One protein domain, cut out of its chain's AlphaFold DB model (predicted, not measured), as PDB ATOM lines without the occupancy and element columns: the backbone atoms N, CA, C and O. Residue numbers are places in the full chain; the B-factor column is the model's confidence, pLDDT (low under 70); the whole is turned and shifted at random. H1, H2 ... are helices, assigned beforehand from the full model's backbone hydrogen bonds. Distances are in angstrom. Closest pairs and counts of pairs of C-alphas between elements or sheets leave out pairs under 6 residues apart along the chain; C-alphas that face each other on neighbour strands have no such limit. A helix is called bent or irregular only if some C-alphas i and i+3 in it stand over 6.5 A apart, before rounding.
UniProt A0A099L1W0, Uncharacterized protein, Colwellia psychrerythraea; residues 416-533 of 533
ATOM      1  N   SER A 416      40.089 -17.250   3.302       83.56
ATOM      2  CA  SER A 416      39.132 -18.076   4.051       83.56
ATOM      3  C   SER A 416      37.749 -17.431   4.151       83.56
ATOM      4  O   SER A 416      36.740 -18.117   4.016       83.56
ATOM      5  N   ASP A 417      37.689 -16.108   4.299       80.88
ATOM      6  CA  ASP A 417      36.427 -15.373   4.400       80.88
ATOM      7  C   ASP A 417      35.611 -15.480   3.110       80.88
ATOM      8  O   ASP A 417      34.393 -15.667   3.131       80.88
ATOM      9  N   MET A 418      36.295 -15.400   1.967       85.81
ATOM     10  CA  MET A 418      35.664 -15.510   0.658       85.81
ATOM     11  C   MET A 418      35.273 -16.948   0.322       85.81
ATOM     12  O   MET A 418      34.234 -17.151  -0.306       85.81
ATOM     13  N   LYS A 419      36.023 -17.944   0.811       89.19
ATOM     14  CA  LYS A 419      35.599 -19.353   0.773       89.19
ATOM     15  C   LYS A 419      34.312 -19.566   1.568       89.19
ATOM     16  O   LYS A 419      33.369 -20.139   1.039       89.19
ATOM     17  N   LEU A 420      34.209 -19.018   2.783       89.06
ATOM     18  CA  LEU A 420      32.982 -19.112   3.585       89.06
ATOM     19  C   LEU A 420      31.775 -18.502   2.869       89.06
ATOM     20  O   LEU A 420      30.702 -19.107   2.856       89.06
ATOM     21  N   TRP A 421      31.935 -17.329   2.250       87.44
ATOM     22  CA  TRP A 421      30.873 -16.704   1.459       87.44
ATOM     23  C   TRP A 421      30.463 -17.535   0.244       87.44
ATOM     24  O   TRP A 421      29.264 -17.694  -0.004       87.44
ATOM     25  N   LEU A 422      31.437 -18.053  -0.506       90.88
ATOM     26  CA  LEU A 422      31.204 -18.911  -1.667       90.88
ATOM     27  C   LEU A 422      30.423 -20.167  -1.262       90.88
ATOM     28  O   LEU A 422      29.347 -20.431  -1.802       90.88
ATOM     29  N   SER A 423      30.923 -20.885  -0.260       93.62
ATOM     30  CA  SER A 423      30.373 -22.160   0.195       93.62
ATOM     31  C   SER A 423      28.994 -21.994   0.830       93.62
ATOM     32  O   SER A 423      28.075 -22.759   0.536       93.62
ATOM     33  N   PHE A 424      28.784 -20.927   1.608       92.88
ATOM     34  CA  PHE A 424      27.456 -20.597   2.125       92.88
ATOM     35  C   PHE A 424      26.453 -20.324   0.998       92.88
ATOM     36  O   PHE A 424      25.356 -20.878   1.022       92.88
ATOM     37  N   ASN A 425      26.795 -19.512  -0.008       90.62
ATOM     38  CA  ASN A 425      25.841 -19.212  -1.081       90.62
ATOM     39  C   ASN A 425      25.540 -20.435  -1.951       90.62
ATOM     40  O   ASN A 425      24.376 -20.668  -2.262       90.62
ATOM     41  N   LEU A 426      26.526 -21.278  -2.256       93.19
ATOM     42  CA  LEU A 426      26.275 -22.561  -2.919       93.19
ATOM     43  C   LEU A 426      25.355 -23.474  -2.094       93.19
ATOM     44  O   LEU A 426      24.426 -24.071  -2.643       93.19
ATOM     45  N   ALA A 427      25.544 -23.534  -0.772       95.31
ATOM     46  CA  ALA A 427      24.671 -24.299   0.113       95.31
ATOM     47  C   ALA A 427      23.215 -23.795   0.080       95.31
ATOM     48  O   ALA A 427      22.293 -24.607  -0.004       95.31
ATOM     49  N   ARG A 428      22.987 -22.472   0.070       92.81
ATOM     50  CA  ARG A 428      21.636 -21.876  -0.064       92.81
ATOM     51  C   ARG A 428      20.933 -22.284  -1.361       92.81
ATOM     52  O   ARG A 428      19.708 -22.351  -1.392       92.81
ATOM     53  N   HIS A 429      21.707 -22.564  -2.408       91.88
ATOM     54  CA  HIS A 429      21.225 -23.016  -3.712       91.88
ATOM     55  C   HIS A 429      21.159 -24.546  -3.859       91.88
ATOM     56  O   HIS A 429      20.898 -25.042  -4.952       91.88
ATOM     57  N   GLY A 430      21.352 -25.308  -2.779       94.25
ATOM     58  CA  GLY A 430      21.164 -26.759  -2.787       94.25
ATOM     59  C   GLY A 430      22.450 -27.588  -2.830       94.25
ATOM     60  O   GLY A 430      22.383 -28.815  -2.732       94.25
ATOM     61  N   HIS A 431      23.623 -26.961  -2.953       95.06
ATOM     62  CA  HIS A 431      24.883 -27.680  -3.150       95.06
ATOM     63  C   HIS A 431      25.417 -28.276  -1.834       95.06
ATOM     64  O   HIS A 431      26.141 -27.631  -1.075       95.06
ATOM     65  N   LYS A 432      25.093 -29.545  -1.561       95.69
ATOM     66  CA  LYS A 432      25.431 -30.221  -0.291       95.69
ATOM     67  C   LYS A 432      26.926 -30.260   0.024       95.69
ATOM     68  O   LYS A 432      27.293 -30.005   1.165       95.69
ATOM     69  N   GLY A 433      27.783 -30.499  -0.972       94.31
ATOM     70  CA  GLY A 433      29.239 -30.520  -0.768       94.31
ATOM     71  C   GLY A 433      29.814 -29.175  -0.304       94.31
ATOM     72  O   GLY A 433      30.871 -29.138   0.313       94.31
ATOM     73  N   ALA A 434      29.090 -28.072  -0.528       95.50
ATOM     74  CA  ALA A 434      29.508 -26.757  -0.054       95.50
ATOM     75  C   ALA A 434      29.267 -26.581   1.458       95.50
ATOM     76  O   ALA A 434      29.916 -25.759   2.091       95.50
ATOM     77  N   VAL A 435      28.373 -27.368   2.069       96.62
ATOM     78  CA  VAL A 435      28.199 -27.369   3.532       96.62
ATOM     79  C   VAL A 435      29.400 -28.023   4.219       96.62
ATOM     80  O   VAL A 435      29.854 -27.530   5.251       96.62
ATOM     81  N   ASP A 436      29.943 -29.095   3.635       94.56
ATOM     82  CA  ASP A 436      31.143 -29.756   4.157       94.56
ATOM     83  C   ASP A 436      32.357 -28.818   4.089       94.56
ATOM     84  O   ASP A 436      33.018 -28.600   5.107       94.56
ATOM     85  N   ASP A 437      32.576 -28.183   2.933       93.25
ATOM     86  CA  ASP A 437      33.647 -27.197   2.742       93.25
ATOM     87  C   ASP A 437      33.487 -25.972   3.659       93.25
ATOM     88  O   ASP A 437      34.462 -25.481   4.233       93.25
ATOM     89  N   PHE A 438      32.251 -25.511   3.878       94.19
ATOM     90  CA  PHE A 438      31.970 -24.442   4.833       94.19
ATOM     91  C   PHE A 438      32.425 -24.819   6.248       94.19
ATOM     92  O   PHE A 438      33.095 -24.024   6.910       94.19
ATOM     93  N   PHE A 439      32.079 -26.021   6.725       93.19
ATOM     94  CA  PHE A 439      32.470 -26.463   8.063       93.19
ATOM     95  C   PHE A 439      33.979 -26.676   8.191       93.19
ATOM     96  O   PHE A 439      34.560 -26.304   9.211       93.19
ATOM     97  N   GLU A 440      34.631 -27.225   7.170       91.31
ATOM     98  CA  GLU A 440      36.089 -27.343   7.141       91.31
ATOM     99  C   GLU A 440      36.757 -25.963   7.209       91.31
ATOM    100  O   GLU A 440      37.587 -25.708   8.086       91.31
ATOM    101  N   THR A 441      36.322 -25.038   6.350       90.75
ATOM    102  CA  THR A 441      36.868 -23.681   6.272       90.75
ATOM    103  C   THR A 441      36.644 -22.907   7.566       90.75
ATOM    104  O   THR A 441      37.558 -22.217   8.026       90.75
ATOM    105  N   ILE A 442      35.464 -23.002   8.190       88.25
ATOM    106  CA  ILE A 442      35.175 -22.237   9.409       88.25
ATOM    107  C   ILE A 442      35.970 -22.780  10.601       88.25
ATOM    108  O   ILE A 442      36.539 -21.991  11.354       88.25
ATOM    109  N   MET A 443      36.099 -24.106  10.735       87.06
ATOM    110  CA  MET A 443      36.928 -24.729  11.774       87.06
ATOM    111  C   MET A 443      38.407 -24.375  11.594       87.06
ATOM    112  O   MET A 443      39.062 -23.980  12.559       87.06
ATOM    113  N   PHE A 444      38.921 -24.450  10.360       86.69
ATOM    114  CA  PHE A 444      40.280 -24.017  10.038       86.69
ATOM    115  C   PHE A 444      40.488 -22.536  10.374       86.69
ATOM    116  O   PHE A 444      41.502 -22.170  10.971       86.69
ATOM    117  N   SER A 445      39.522 -21.684  10.025       84.31
ATOM    118  CA  SER A 445      39.590 -20.248  10.296       84.31
ATOM    119  C   SER A 445      39.641 -19.981  11.794       84.31
ATOM    120  O   SER A 445      40.524 -19.250  12.229       84.31
ATOM    121  N   TYR A 446      38.797 -20.619  12.606       78.38
ATOM    122  CA  TYR A 446      38.855 -20.472  14.064       78.38
ATOM    123  C   TYR A 446      40.200 -20.916  14.651       78.38
ATOM    124  O   TYR A 446      40.810 -20.158  15.405       78.38
ATOM    125  N   ALA A 447      40.707 -22.084  14.249       77.19
ATOM    126  CA  ALA A 447      41.973 -22.618  14.755       77.19
ATOM    127  C   ALA A 447      43.181 -21.710  14.448       77.19
ATOM    128  O   ALA A 447      44.110 -21.626  15.245       77.19
ATOM    129  N   ASN A 448      43.161 -21.009  13.310       74.25
ATOM    130  CA  ASN A 448      44.281 -20.187  12.840       74.25
ATOM    131  C   ASN A 448      44.100 -18.680  13.075       74.25
ATOM    132  O   ASN A 448      44.972 -17.892  12.703       74.25
ATOM    133  N   SER A 449      42.982 -18.251  13.665       66.69
ATOM    134  CA  SER A 449      42.699 -16.825  13.861       66.69
ATOM    135  C   SER A 449      43.075 -16.304  15.247       66.69
ATOM    136  O   SER A 449      42.968 -15.102  15.445       66.69
ATOM    137  N   PHE A 450      43.562 -17.128  16.182       55.84
ATOM    138  CA  PHE A 450      43.821 -16.716  17.575       55.84
ATOM    139  C   PHE A 450      44.648 -15.420  17.719       55.84
ATOM    140  O   PHE A 450      44.230 -14.528  18.455       55.84
ATOM    141  N   ASP A 451      45.710 -15.229  16.929       51.66
ATOM    142  CA  ASP A 451      46.507 -13.985  16.948       51.66
ATOM    143  C   ASP A 451      45.857 -12.811  16.181       51.66
ATOM    144  O   ASP A 451      46.156 -11.645  16.432       51.66
ATOM    145  N   ARG A 452      44.948 -13.090  15.235       49.03
ATOM    146  CA  ARG A 452      44.215 -12.080  14.436       49.03
ATOM    147  C   ARG A 452      42.886 -11.653  15.070       49.03
ATOM    148  O   ARG A 452      42.356 -10.600  14.718       49.03
ATOM    149  N   LEU A 453      42.351 -12.447  15.997       49.62
ATOM    150  CA  LEU A 453      41.109 -12.186  16.730       49.62
ATOM    151  C   LEU A 453      41.267 -11.081  17.783       49.62
ATOM    152  O   LEU A 453      40.255 -10.538  18.220       49.62
ATOM    153  N   ALA A 454      42.501 -10.674  18.112       48.22
ATOM    154  CA  ALA A 454      42.774  -9.494  18.937       48.22
ATOM    155  C   ALA A 454      42.140  -8.204  18.370       48.22
ATOM    156  O   ALA A 454      41.838  -7.287  19.125       48.22
ATOM    157  N   ASN A 455      41.865  -8.159  17.057       51.34
ATOM    158  CA  ASN A 455      41.213  -7.025  16.396       51.34
ATOM    159  C   ASN A 455      39.672  -7.100  16.358       51.34
ATOM    160  O   ASN A 455      39.063  -6.273  15.687       51.34
ATOM    161  N   GLY A 456      39.021  -8.072  17.018       62.12
ATOM    162  CA  GLY A 456      37.556  -8.158  17.196       62.12
ATOM    163  C   GLY A 456      36.723  -8.456  15.934       62.12
ATOM    164  O   GLY A 456      35.869  -9.335  15.946       62.12
ATOM    165  N   HIS A 457      36.993  -7.806  14.804       65.38
ATOM    166  CA  HIS A 457      36.157  -7.837  13.598       65.38
ATOM    167  C   HIS A 457      36.049  -9.214  12.923       65.38
ATOM    168  O   HIS A 457      34.951  -9.628  12.548       65.38
ATOM    169  N   MET A 458      37.153  -9.965  12.817       71.88
ATOM    170  CA  MET A 458      37.132 -11.314  12.228       71.88
ATOM    171  C   MET A 458      36.275 -12.287  13.051       71.88
ATOM    172  O   MET A 458      35.584 -13.141  12.500       71.88
ATOM    173  N   ARG A 459      36.271 -12.126  14.379       72.75
ATOM    174  CA  ARG A 459      35.452 -12.931  15.297       72.75
ATOM    175  C   ARG A 459      33.973 -12.775  14.970       72.75
ATOM    176  O   ARG A 459      33.266 -13.770  14.821       72.75
ATOM    177  N   PHE A 460      33.540 -11.527  14.803       73.81
ATOM    178  CA  PHE A 460      32.169 -11.214  14.427       73.81
ATOM    179  C   PHE A 460      31.841 -11.761  13.042       73.81
ATOM    180  O   PHE A 460      30.796 -12.381  12.874       73.81
ATOM    181  N   PHE A 461      32.729 -11.608  12.055       77.50
ATOM    182  CA  PHE A 461      32.516 -12.173  10.722       77.50
ATOM    183  C   PHE A 461      32.260 -13.691  10.756       77.50
ATOM    184  O   PHE A 461      31.230 -14.146  10.253       77.50
ATOM    185  N   LEU A 462      33.143 -14.461  11.400       80.50
ATOM    186  CA  LEU A 462      33.003 -15.918  11.502       80.50
ATOM    187  C   LEU A 462      31.723 -16.316  12.257       80.50
ATOM    188  O   LEU A 462      30.986 -17.182  11.788       80.50
ATOM    189  N   SER A 463      31.411 -15.628  13.363       78.50
ATOM    190  CA  SER A 463      30.173 -15.844  14.128       78.50
ATOM    191  C   SER A 463      28.928 -15.602  13.263       78.50
ATOM    192  O   SER A 463      28.011 -16.423  13.218       78.50
ATOM    193  N   ASN A 464      28.927 -14.532  12.464       80.00
ATOM    194  CA  ASN A 464      27.822 -14.218  11.558       80.00
ATOM    195  C   ASN A 464      27.666 -15.263  10.448       80.00
ATOM    196  O   ASN A 464      26.541 -15.659  10.138       80.00
ATOM    197  N   MET A 465      28.766 -15.734   9.853       85.38
ATOM    198  CA  MET A 465      28.713 -16.798   8.847       85.38
ATOM    199  C   MET A 465      28.180 -18.103   9.437       85.38
ATOM    200  O   MET A 465      27.332 -18.754   8.826       85.38
ATOM    201  N   PHE A 466      28.613 -18.464  10.644       86.88
ATOM    202  CA  PHE A 466      28.084 -19.626  11.346       86.88
ATOM    203  C   PHE A 466      26.581 -19.506  11.607       86.88
ATOM    204  O   PHE A 466      25.815 -20.412  11.284       86.88
ATOM    205  N   ASN A 467      26.141 -18.364  12.129       84.31
ATOM    206  CA  ASN A 467      24.738 -18.080  12.403       84.31
ATOM    207  C   ASN A 467      23.865 -18.168  11.143       84.31
ATOM    208  O   ASN A 467      22.777 -18.745  11.173       84.31
ATOM    209  N   ARG A 468      24.366 -17.679  10.004       88.31
ATOM    210  CA  ARG A 468      23.714 -17.845   8.697       88.31
ATOM    211  C   ARG A 468      23.561 -19.315   8.306       88.31
ATOM    212  O   ARG A 468      22.494 -19.710   7.835       88.31
ATOM    213  N   MET A 469      24.592 -20.129   8.532       92.50
ATOM    214  CA  MET A 469      24.523 -21.570   8.286       92.50
ATOM    215  C   MET A 469      23.525 -22.262   9.229       92.50
ATOM    216  O   MET A 469      22.746 -23.095   8.771       92.50
ATOM    217  N   GLN A 470      23.468 -21.886  10.513       91.94
ATOM    218  CA  GLN A 470      22.466 -22.415  11.453       91.94
ATOM    219  C   GLN A 470      21.032 -22.140  10.972       91.94
ATOM    220  O   GLN A 470      20.197 -23.045  10.984       91.94
ATOM    221  N   VAL A 471      20.760 -20.919  10.495       92.38
ATOM    222  CA  VAL A 471      19.456 -20.542   9.924       92.38
ATOM    223  C   VAL A 471      19.113 -21.405   8.707       92.38
ATOM    224  O   VAL A 471      18.024 -21.981   8.653       92.38
ATOM    225  N   LEU A 472      20.047 -21.551   7.758       95.06
ATOM    226  CA  LEU A 472      19.852 -22.388   6.570       95.06
ATOM    227  C   LEU A 472      19.532 -23.839   6.953       95.06
ATOM    228  O   LEU A 472      18.556 -24.411   6.466       95.06
ATOM    229  N   LEU A 473      20.327 -24.433   7.845       96.62
ATOM    230  CA  LEU A 473      20.150 -25.823   8.268       96.62
ATOM    231  C   LEU A 473      18.872 -26.026   9.088       96.62
ATOM    232  O   LEU A 473      18.241 -27.073   8.959       96.62
ATOM    233  N   SER A 474      18.456 -25.041   9.888       95.69
ATOM    234  CA  SER A 474      17.197 -25.095  10.637       95.69
ATOM    235  C   SER A 474      15.986 -25.136   9.701       95.69
ATOM    236  O   SER A 474      15.152 -26.033   9.844       95.69
ATOM    237  N   ASN A 475      15.931 -24.246   8.703       96.81
ATOM    238  CA  ASN A 475      14.884 -24.257   7.675       96.81
ATOM    239  C   ASN A 475      14.898 -25.560   6.861       96.81
ATOM    240  O   ASN A 475      13.864 -26.204   6.685       96.81
ATOM    241  N   SER A 476      16.086 -25.987   6.428       97.62
ATOM    242  CA  SER A 476      16.270 -27.201   5.622       97.62
ATOM    243  C   SER A 476      15.838 -28.468   6.374       97.62
ATOM    244  O   SER A 476      15.201 -29.352   5.798       97.62
ATOM    245  N   ALA A 477      16.143 -28.562   7.674       97.19
ATOM    246  CA  ALA A 477      15.731 -29.678   8.523       97.19
ATOM    247  C   ALA A 477      14.207 -29.753   8.659       97.19
ATOM    248  O   ALA A 477      13.631 -30.814   8.421       97.19
ATOM    249  N   ALA A 478      13.561 -28.625   8.978       96.38
ATOM    250  CA  ALA A 478      12.112 -28.554   9.134       96.38
ATOM    251  C   ALA A 478      11.382 -28.923   7.835       96.38
ATOM    252  O   ALA A 478      10.491 -29.771   7.857       96.38
ATOM    253  N   MET A 479      11.816 -28.368   6.697       96.12
ATOM    254  CA  MET A 479      11.256 -28.696   5.381       96.12
ATOM    255  C   MET A 479      11.392 -30.188   5.049       96.12
ATOM    256  O   MET A 479      10.500 -30.782   4.449       96.12
ATOM    257  N   SER A 480      12.502 -30.802   5.456       97.25
ATOM    258  CA  SER A 480      12.792 -32.212   5.177       97.25
ATOM    259  C   SER A 480      12.180 -33.179   6.197       97.25
ATOM    260  O   SER A 480      12.410 -34.383   6.100       97.25
ATOM    261  N   GLY A 481      11.456 -32.685   7.210       96.62
ATOM    262  CA  GLY A 481      10.944 -33.512   8.310       96.62
ATOM    263  C   GLY A 481      12.049 -34.168   9.151       96.62
ATOM    264  O   GLY A 481      11.829 -35.207   9.774       96.62
ATOM    265  N   VAL A 482      13.254 -33.594   9.152       96.69
ATOM    266  CA  VAL A 482      14.405 -34.078   9.921       96.69
ATOM    267  C   VAL A 482      14.460 -33.346  11.258       96.69
ATOM    268  O   VAL A 482      14.118 -32.168  11.360       96.69
ATOM    269  N   ARG A 483      14.926 -34.034  12.308       94.19
ATOM    270  CA  ARG A 483      15.128 -33.422  13.626       94.19
ATOM    271  C   ARG A 483      15.993 -32.163  13.508       94.19
ATOM    272  O   ARG A 483      17.069 -32.215  12.913       94.19
ATOM    273  N   LYS A 484      15.544 -31.082  14.154       91.81
ATOM    274  CA  LYS A 484      16.243 -29.795  14.255       91.81
ATOM    275  C   LYS A 484      17.738 -29.977  14.601       91.81
ATOM    276  O   LYS A 484      18.053 -30.814  15.457       91.81
ATOM    277  N   PRO A 485      18.652 -29.221  13.960       92.75
ATOM    278  CA  PRO A 485      20.064 -29.219  14.329       92.75
ATOM    279  C   PRO A 485      20.284 -28.705  15.762       92.75
ATOM    280  O   PRO A 485      19.465 -27.934  16.272       92.75
ATOM    281  N   PRO A 486      21.396 -29.088  16.420       89.06
ATOM    282  CA  PRO A 486      21.811 -28.457  17.667       89.06
ATOM    283  C   PRO A 486      21.865 -26.935  17.505       89.06
ATOM    284  O   PRO A 486      22.395 -26.439  16.513       89.06
ATOM    285  N   SER A 487      21.285 -26.218  18.465       81.31
ATOM    286  CA  SER A 487      21.193 -24.757  18.460       81.31
ATOM    287  C   SER A 487      22.242 -24.171  19.398       81.31
ATOM    288  O   SER A 487      22.405 -24.646  20.524       81.31
ATOM    289  N   TYR A 488      22.945 -23.143  18.936       76.69
ATOM    290  CA  TYR A 488      23.992 -22.469  19.699       76.69
ATOM    291  C   TYR A 488      23.657 -20.995  19.850       76.69
ATOM    292  O   TYR A 488      23.191 -20.365  18.896       76.69
ATOM    293  N   SER A 489      23.914 -20.435  21.032       66.56
ATOM    294  CA  SER A 489      23.902 -18.984  21.177       66.56
ATOM    295  C   SER A 489      25.095 -18.361  20.446       66.56
ATOM    296  O   SER A 489      26.154 -18.971  20.279       66.56
ATOM    297  N   SER A 490      24.920 -17.121  19.996       59.16
ATOM    298  CA  SER A 490      25.956 -16.337  19.314       59.16
ATOM    299  C   SER A 490      27.231 -16.193  20.157       59.16
ATOM    300  O   SER A 490      28.334 -16.142  19.616       59.16
ATOM    301  N   SER A 491      27.076 -16.184  21.485       56.69
ATOM    302  CA  SER A 491      28.152 -16.014  22.462       56.69
ATOM    303  C   SER A 491      29.100 -17.216  22.549       56.69
ATOM    304  O   SER A 491      30.259 -17.052  22.933       56.69
ATOM    305  N   VAL A 492      28.672 -18.421  22.139       58.19
ATOM    306  CA  VAL A 492      29.513 -19.630  22.259       58.19
ATOM    307  C   VAL A 492      30.765 -19.544  21.387       58.19
ATOM    308  O   VAL A 492      31.832 -20.002  21.786       58.19
ATOM    309  N   LEU A 493      30.662 -18.919  20.213       59.44
ATOM    310  CA  LEU A 493      31.804 -18.727  19.312       59.44
ATOM    311  C   LEU A 493      32.638 -17.500  19.650       59.44
ATOM    312  O   LEU A 493      33.751 -17.332  19.148       59.44
ATOM    313  N   GLU A 494      32.088 -16.638  20.487       60.12
ATOM    314  CA  GLU A 494      32.743 -15.435  20.920       60.12
ATOM    315  C   GLU A 494      33.766 -15.784  22.022       60.12
ATOM    316  O   GLU A 494      34.950 -15.505  21.859       60.12
ATOM    317  N   TYR A 495      33.385 -16.483  23.090       55.53
ATOM    318  CA  TYR A 495      34.229 -16.554  24.296       55.53
ATOM    319  C   TYR A 495      34.940 -17.886  24.552       55.53
ATOM    320  O   TYR A 495      35.786 -17.957  25.443       55.53
ATOM    321  N   ASN A 496      34.636 -18.942  23.799       54.69
ATOM    322  CA  ASN A 496      35.172 -20.263  24.107       54.69
ATOM    323  C   ASN A 496      36.536 -20.497  23.445       54.69
ATOM    324  O   ASN A 496      36.678 -20.318  22.242       54.69
ATOM    325  N   SER A 497      37.540 -20.929  24.209       52.34
ATOM    326  CA  SER A 497      38.891 -21.193  23.697       52.34
ATOM    327  C   SER A 497      39.006 -22.496  22.892       52.34
ATOM    328  O   SER A 497      39.990 -22.680  22.179       52.34
ATOM    329  N   SER A 498      37.993 -23.375  22.954       59.75
ATOM    330  CA  SER A 498      37.885 -24.594  22.135       59.75
ATOM    331  C   SER A 498      36.708 -24.510  21.148       59.75
ATOM    332  O   SER A 498      35.624 -25.075  21.344       59.75
ATOM    333  N   HIS A 499      36.900 -23.776  20.047       67.56
ATOM    334  CA  HIS A 499      35.898 -23.648  18.978       67.56
ATOM    335  C   HIS A 499      35.599 -24.978  18.266       67.56
ATOM    336  O   HIS A 499      34.479 -25.184  17.795       67.56
ATOM    337  N   SER A 500      36.558 -25.911  18.213       65.56
ATOM    338  CA  SER A 500      36.365 -27.232  17.596       65.56
ATOM    339  C   SER A 500      35.316 -28.066  18.327       65.56
ATOM    340  O   SER A 500      34.442 -28.661  17.689       65.56
ATOM    341  N   ASP A 501      35.339 -28.066  19.661       69.06
ATOM    342  CA  ASP A 501      34.388 -28.840  20.466       69.06
ATOM    343  C   ASP A 501      32.980 -28.249  20.372       69.06
ATOM    344  O   ASP A 501      31.983 -28.976  20.357       69.06
ATOM    345  N   THR A 502      32.903 -26.926  20.215       72.25
ATOM    346  CA  THR A 502      31.647 -26.200  20.011       72.25
ATOM    347  C   THR A 502      30.977 -26.594  18.696       72.25
ATOM    348  O   THR A 502      29.784 -26.895  18.683       72.25
ATOM    349  N   LEU A 503      31.726 -26.628  17.589       81.25
ATOM    350  CA  LEU A 503      31.179 -26.870  16.249       81.25
ATOM    351  C   LEU A 503      30.909 -28.355  15.958       81.25
ATOM    352  O   LEU A 503      30.021 -28.682  15.165       81.25
ATOM    353  N   THR A 504      31.631 -29.261  16.623       85.12
ATOM    354  CA  THR A 504      31.581 -30.712  16.374       85.12
ATOM    355  C   THR A 504      30.161 -31.304  16.376       85.12
ATOM    356  O   THR A 504      29.839 -32.057  15.453       85.12
ATOM    357  N   PRO A 505      29.257 -30.988  17.327       88.94
ATOM    358  CA  PRO A 505      27.906 -31.543  17.301       88.94
ATOM    359  C   PRO A 505      27.078 -31.116  16.081       88.94
ATOM    360  O   PRO A 505      26.327 -31.944  15.562       88.94
ATOM    361  N   LEU A 506      27.221 -29.879  15.583       90.69
ATOM    362  CA  LEU A 506      26.531 -29.447  14.360       90.69
ATOM    363  C   LEU A 506      27.093 -30.153  13.122       90.69
ATOM    364  O   LEU A 506      26.324 -30.631  12.289       90.69
ATOM    365  N   VAL A 507      28.419 -30.292  13.040       92.31
ATOM    366  CA  VAL A 507      29.091 -31.043  11.965       92.31
ATOM    367  C   VAL A 507      28.636 -32.505  11.961       92.31
ATOM    368  O   VAL A 507      28.296 -33.055  10.914       92.31
ATOM    369  N   ASN A 508      28.568 -33.140  13.131       94.25
ATOM    370  CA  ASN A 508      28.097 -34.518  13.269       94.25
ATOM    371  C   ASN A 508      26.614 -34.657  12.917       94.25
ATOM    372  O   ASN A 508      26.221 -35.641  12.281       94.25
ATOM    373  N   TRP A 509      25.790 -33.673  13.293       96.31
ATOM    374  CA  TRP A 509      24.394 -33.624  12.875       96.31
ATOM    375  C   TRP A 509      24.285 -33.546  11.352       96.31
ATOM    376  O   TRP A 509      23.532 -34.332  10.775       96.31
ATOM    377  N   TRP A 510      25.066 -32.679  10.696       97.00
ATOM    378  CA  TRP A 510      25.072 -32.567   9.239       97.00
ATOM    379  C   TRP A 510      25.486 -33.888   8.591       97.00
ATOM    380  O   TRP A 510      24.709 -34.446   7.824       97.00
ATOM    381  N   LYS A 511      26.621 -34.477   8.984       96.50
ATOM    382  CA  LYS A 511      27.082 -35.776   8.456       96.50
ATOM    383  C   LYS A 511      26.035 -36.886   8.592       96.50
ATOM    384  O   LYS A 511      25.875 -37.703   7.690       96.50
ATOM    385  N   SER A 512      25.286 -36.897   9.695       97.44
ATOM    386  CA  SER A 512      24.251 -37.907   9.965       97.44
ATOM    387  C   SER A 512      22.949 -37.692   9.179       97.44
ATOM    388  O   SER A 512      22.135 -38.613   9.067       97.44
ATOM    389  N   ASN A 513      22.722 -36.479   8.665       97.75
ATOM    390  CA  ASN A 513      21.453 -36.073   8.057       97.75
ATOM    391  C   ASN A 513      21.584 -35.528   6.628       97.75
ATOM    392  O   ASN A 513      20.560 -35.349   5.976       97.75
ATOM    393  N   ALA A 514      22.792 -35.322   6.100       97.19
ATOM    394  CA  ALA A 514      23.036 -34.697   4.800       97.19
ATOM    395  C   ALA A 514      22.287 -35.394   3.654       97.19
ATOM    396  O   ALA A 514      21.761 -34.737   2.757       97.19
ATOM    397  N   SER A 515      22.164 -36.725   3.688       97.25
ATOM    398  CA  SER A 515      21.401 -37.488   2.690       97.25
ATOM    399  C   SER A 515      19.883 -37.299   2.799       97.25
ATOM    400  O   SER A 515      19.192 -37.422   1.791       97.25
ATOM    401  N   LYS A 516      19.371 -36.962   3.988       97.69
ATOM    402  CA  LYS A 516      17.940 -36.785   4.297       97.69
ATOM    403  C   LYS A 516      17.475 -35.337   4.155       97.69
ATOM    404  O   LYS A 516      16.293 -35.094   3.956       97.69
ATOM    405  N   VAL A 517      18.394 -34.384   4.284       97.31
ATOM    406  CA  VAL A 517      18.102 -32.952   4.216       97.31
ATOM    407  C   VAL A 517      18.101 -32.484   2.765       97.31
ATOM    408  O   VAL A 517      19.054 -32.716   2.022       97.31
ATOM    409  N   THR A 518      17.046 -31.787   2.366       97.38
ATOM    410  CA  THR A 518      17.021 -30.929   1.182       97.38
ATOM    411  C   THR A 518      17.377 -29.520   1.631       97.38
ATOM    412  O   THR A 518      16.691 -28.954   2.480       97.38
ATOM    413  N   LEU A 519      18.483 -28.984   1.115       96.88
ATOM    414  CA  LEU A 519      18.914 -27.629   1.444       96.88
ATOM    415  C   LEU A 519      17.954 -26.620   0.818       96.88
ATOM    416  O   LEU A 519      17.676 -26.689  -0.380       96.88
ATOM    417  N   TYR A 520      17.452 -25.705   1.640       88.94
ATOM    418  CA  TYR A 520      16.458 -24.726   1.233       88.94
ATOM    419  C   TYR A 520      16.601 -23.438   2.037       88.94
ATOM    420  O   TYR A 520      16.463 -23.435   3.263       88.94
ATOM    421  N   ASP A 521      16.856 -22.336   1.336       91.06
ATOM    422  CA  ASP A 521      16.764 -21.003   1.915       91.06
ATOM    423  C   ASP A 521      15.402 -20.378   1.596       91.06
ATOM    424  O   ASP A 521      15.146 -19.923   0.479       91.06
ATOM    425  N   VAL A 522      14.550 -20.346   2.620       90.19
ATOM    426  CA  VAL A 522      13.178 -19.826   2.577       90.19
ATOM    427  C   VAL A 522      13.098 -18.349   2.189       90.19
ATOM    428  O   VAL A 522      12.038 -17.932   1.756       90.19
ATOM    429  N   TRP A 523      14.176 -17.570   2.345       87.88
ATOM    430  CA  TRP A 523      14.173 -16.124   2.086       87.88
ATOM    431  C   TRP A 523      14.643 -15.763   0.678       87.88
ATOM    432  O   TRP A 523      14.636 -14.593   0.305       87.88
ATOM    433  N   MET A 524      15.105 -16.735  -0.114       83.75
ATOM    434  CA  MET A 524      15.675 -16.457  -1.435       83.75
ATOM    435  C   MET A 524      14.665 -15.863  -2.417       83.75
ATOM    436  O   MET A 524      15.060 -15.055  -3.251       83.75
ATOM    437  N   SER A 525      13.386 -16.239  -2.341       81.56
ATOM    438  CA  SER A 525      12.319 -15.625  -3.146       81.56
ATOM    439  C   SER A 525      12.156 -14.149  -2.814       81.56
ATOM    440  O   SER A 525      12.292 -13.306  -3.689       81.56
ATOM    441  N   GLU A 526      11.975 -13.841  -1.539       80.50
ATOM    442  CA  GLU A 526      11.709 -12.499  -1.043       80.50
ATOM    443  C   GLU A 526      12.909 -11.574  -1.266       80.50
ATOM    444  O   GLU A 526      12.742 -10.397  -1.558       80.50
ATOM    445  N   LEU A 527      14.136 -12.097  -1.176       74.31
ATOM    446  CA  LEU A 527      15.338 -11.323  -1.491       74.31
ATOM    447  C   LEU A 527      15.432 -10.955  -2.978       74.31
ATOM    448  O   LEU A 527      16.076  -9.956  -3.287       74.31
ATOM    449  N   ARG A 528      14.819 -11.731  -3.884       70.31
ATOM    450  CA  ARG A 528      14.727 -11.377  -5.309       70.31
ATOM    451  C   ARG A 528      13.687 -10.294  -5.540       70.31
ATOM    452  O   ARG A 528      13.975  -9.340  -6.242       70.31
ATOM    453  N   ASP A 529      12.534 -10.400  -4.887       65.12
ATOM    454  CA  ASP A 529      11.442  -9.431  -5.054       65.12
ATOM    455  C   ASP A 529      11.805  -8.042  -4.500       65.12
ATOM    456  O   ASP A 529      11.301  -7.016  -4.947       65.12
ATOM    457  N   VAL A 530      12.700  -8.005  -3.513       58.38
ATOM    458  CA  VAL A 530      13.213  -6.778  -2.891       58.38
ATOM    459  C   VAL A 530      14.470  -6.250  -3.605       58.38
ATOM    460  O   VAL A 530      14.839  -5.083  -3.468       58.38
ATOM    461  N   GLY A 531      15.147  -7.104  -4.374       45.19
ATOM    462  CA  GLY A 531      16.380  -6.796  -5.078       45.19
ATOM    463  C   GLY A 531      16.156  -6.581  -6.569       45.19
ATOM    464  O   GLY A 531      16.282  -7.523  -7.337       45.19
ATOM    465  N   VAL A 532      15.993  -5.316  -6.967       41.47
ATOM    466  CA  VAL A 532      16.241  -4.842  -8.342       41.47
ATOM    467  C   VAL A 532      15.285  -5.438  -9.397       41.47
ATOM    468  O   VAL A 532      15.662  -6.338 -10.147       41.47
ATOM    469  N   GLU A 533      14.079  -4.867  -9.509       28.14
ATOM    470  CA  GLU A 533      13.409  -4.734 -10.821       28.14
ATOM    471  C   GLU A 533      13.944  -3.511 -11.577       28.14
ATOM    472  O   GLU A 533      14.082  -2.433 -10.946       28.14
TER     473      GLU A 533
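Overview. This is residues 416 to 533 of the 533 residues of an uncharacterized protein of Colwellia psychrerythraea (UniProt A0A099L1W0). Four helices lie roughly along one axis as a well-formed body: H1, H2 and H3 make a three-helix bundle, H5 packs along H2 on the side away from H1, and little H4 packs on residues 459 to 463 of H3. Residues 525 to 533, of which 525 to 530 belong to H6, stick out from this body as a free arm at the chain's end. The printed part has 118 residues, with six named helices in the order H1 to H6 and no named strand; the class is all helix. The whole is compact, with a radius of gyration of the C-alphas of 14.5 A and spans of 40 by 38 by 23 A.

Along the chain. H3, the longest helix, has residues 457 to 479 and runs 33.5 A from C-alpha 457 at (36.157, -7.837, 13.598) to C-alpha 479 at (11.256, -28.696, 5.381). H2 is residues 432 to 448, 25.1 A long. H1 is residues 416 to 428, 18.4 A, beginning at C-alpha 416 at (39.132, -18.076, 4.051). H5 is residues 499 to 513, 22.0 A; it is irregular, with C-alphas 502 and 505 7.1 A apart. H4 is residues 492 to 495, 6.0 A. H6 is residues 524 to 530, 10.1 A, ending at C-alpha 530 at (13.213, -6.778, -2.891).

Arrangement. H1, H2 and H3 form an up and down bundle, each helix running against the one before it. With residues 462 to 466 alone, H3 touches H2, the closest C-alphas being those of Leu 462 and Ile 442, 7.0 A apart; this hairpin has a shallow tilt of 27 degrees, opposite ways. H3 touches H1 with residues 462 to 472 alone, closest at the C-alphas of Leu 472 and Arg 428, 6.9 A, at a shallow tilt of 15 degrees, the same way. H1 and H2 also make a hairpin: they touch, with the C-alphas of Ser 423 and Ala 434 closest at 4.7 A, at a shallow tilt of 25 degrees, opposite ways. H2 touches H5, the closest C-alphas being those of Met 443 and Ser 500 at 6.4 A, at a shallow tilt of 10 degrees, opposite ways. H3 and H5 are near each other, with 6 pairs of C-alphas within 10 A. H4 touches H3, closest at the C-alphas of Leu 493 and Ser 463, 6.2 A; it only just touches H5, only at the corner, with 3 pairs of C-alphas within 8 A, the closest being those of Leu 493 and His 499 at 6.4 A. H6 touches no helix; it is only just apart from H1, the closest C-alphas being 8.2 A apart. In H1, H3 and H6 every O i to N i+4 pair is within hydrogen-bond range, against 12 of 13 in H2 and 9 of 11 in H5, while H4 is too short for such a pair.

Size, cuts and confidence. The C-alphas of Ser 497 and Glu 533 are the two farthest apart, 46.0 A. Without residues 525 to 533 the body spans 41 by 24 by 21 A. The printed part has no cut and ends at the chain's last residue. The link from H3 to H4, 12 residues, is long. Mean pLDDT of the printed part is 81.8; residues 449 to 457, 489 to 501 and 529 to 533 are under 70.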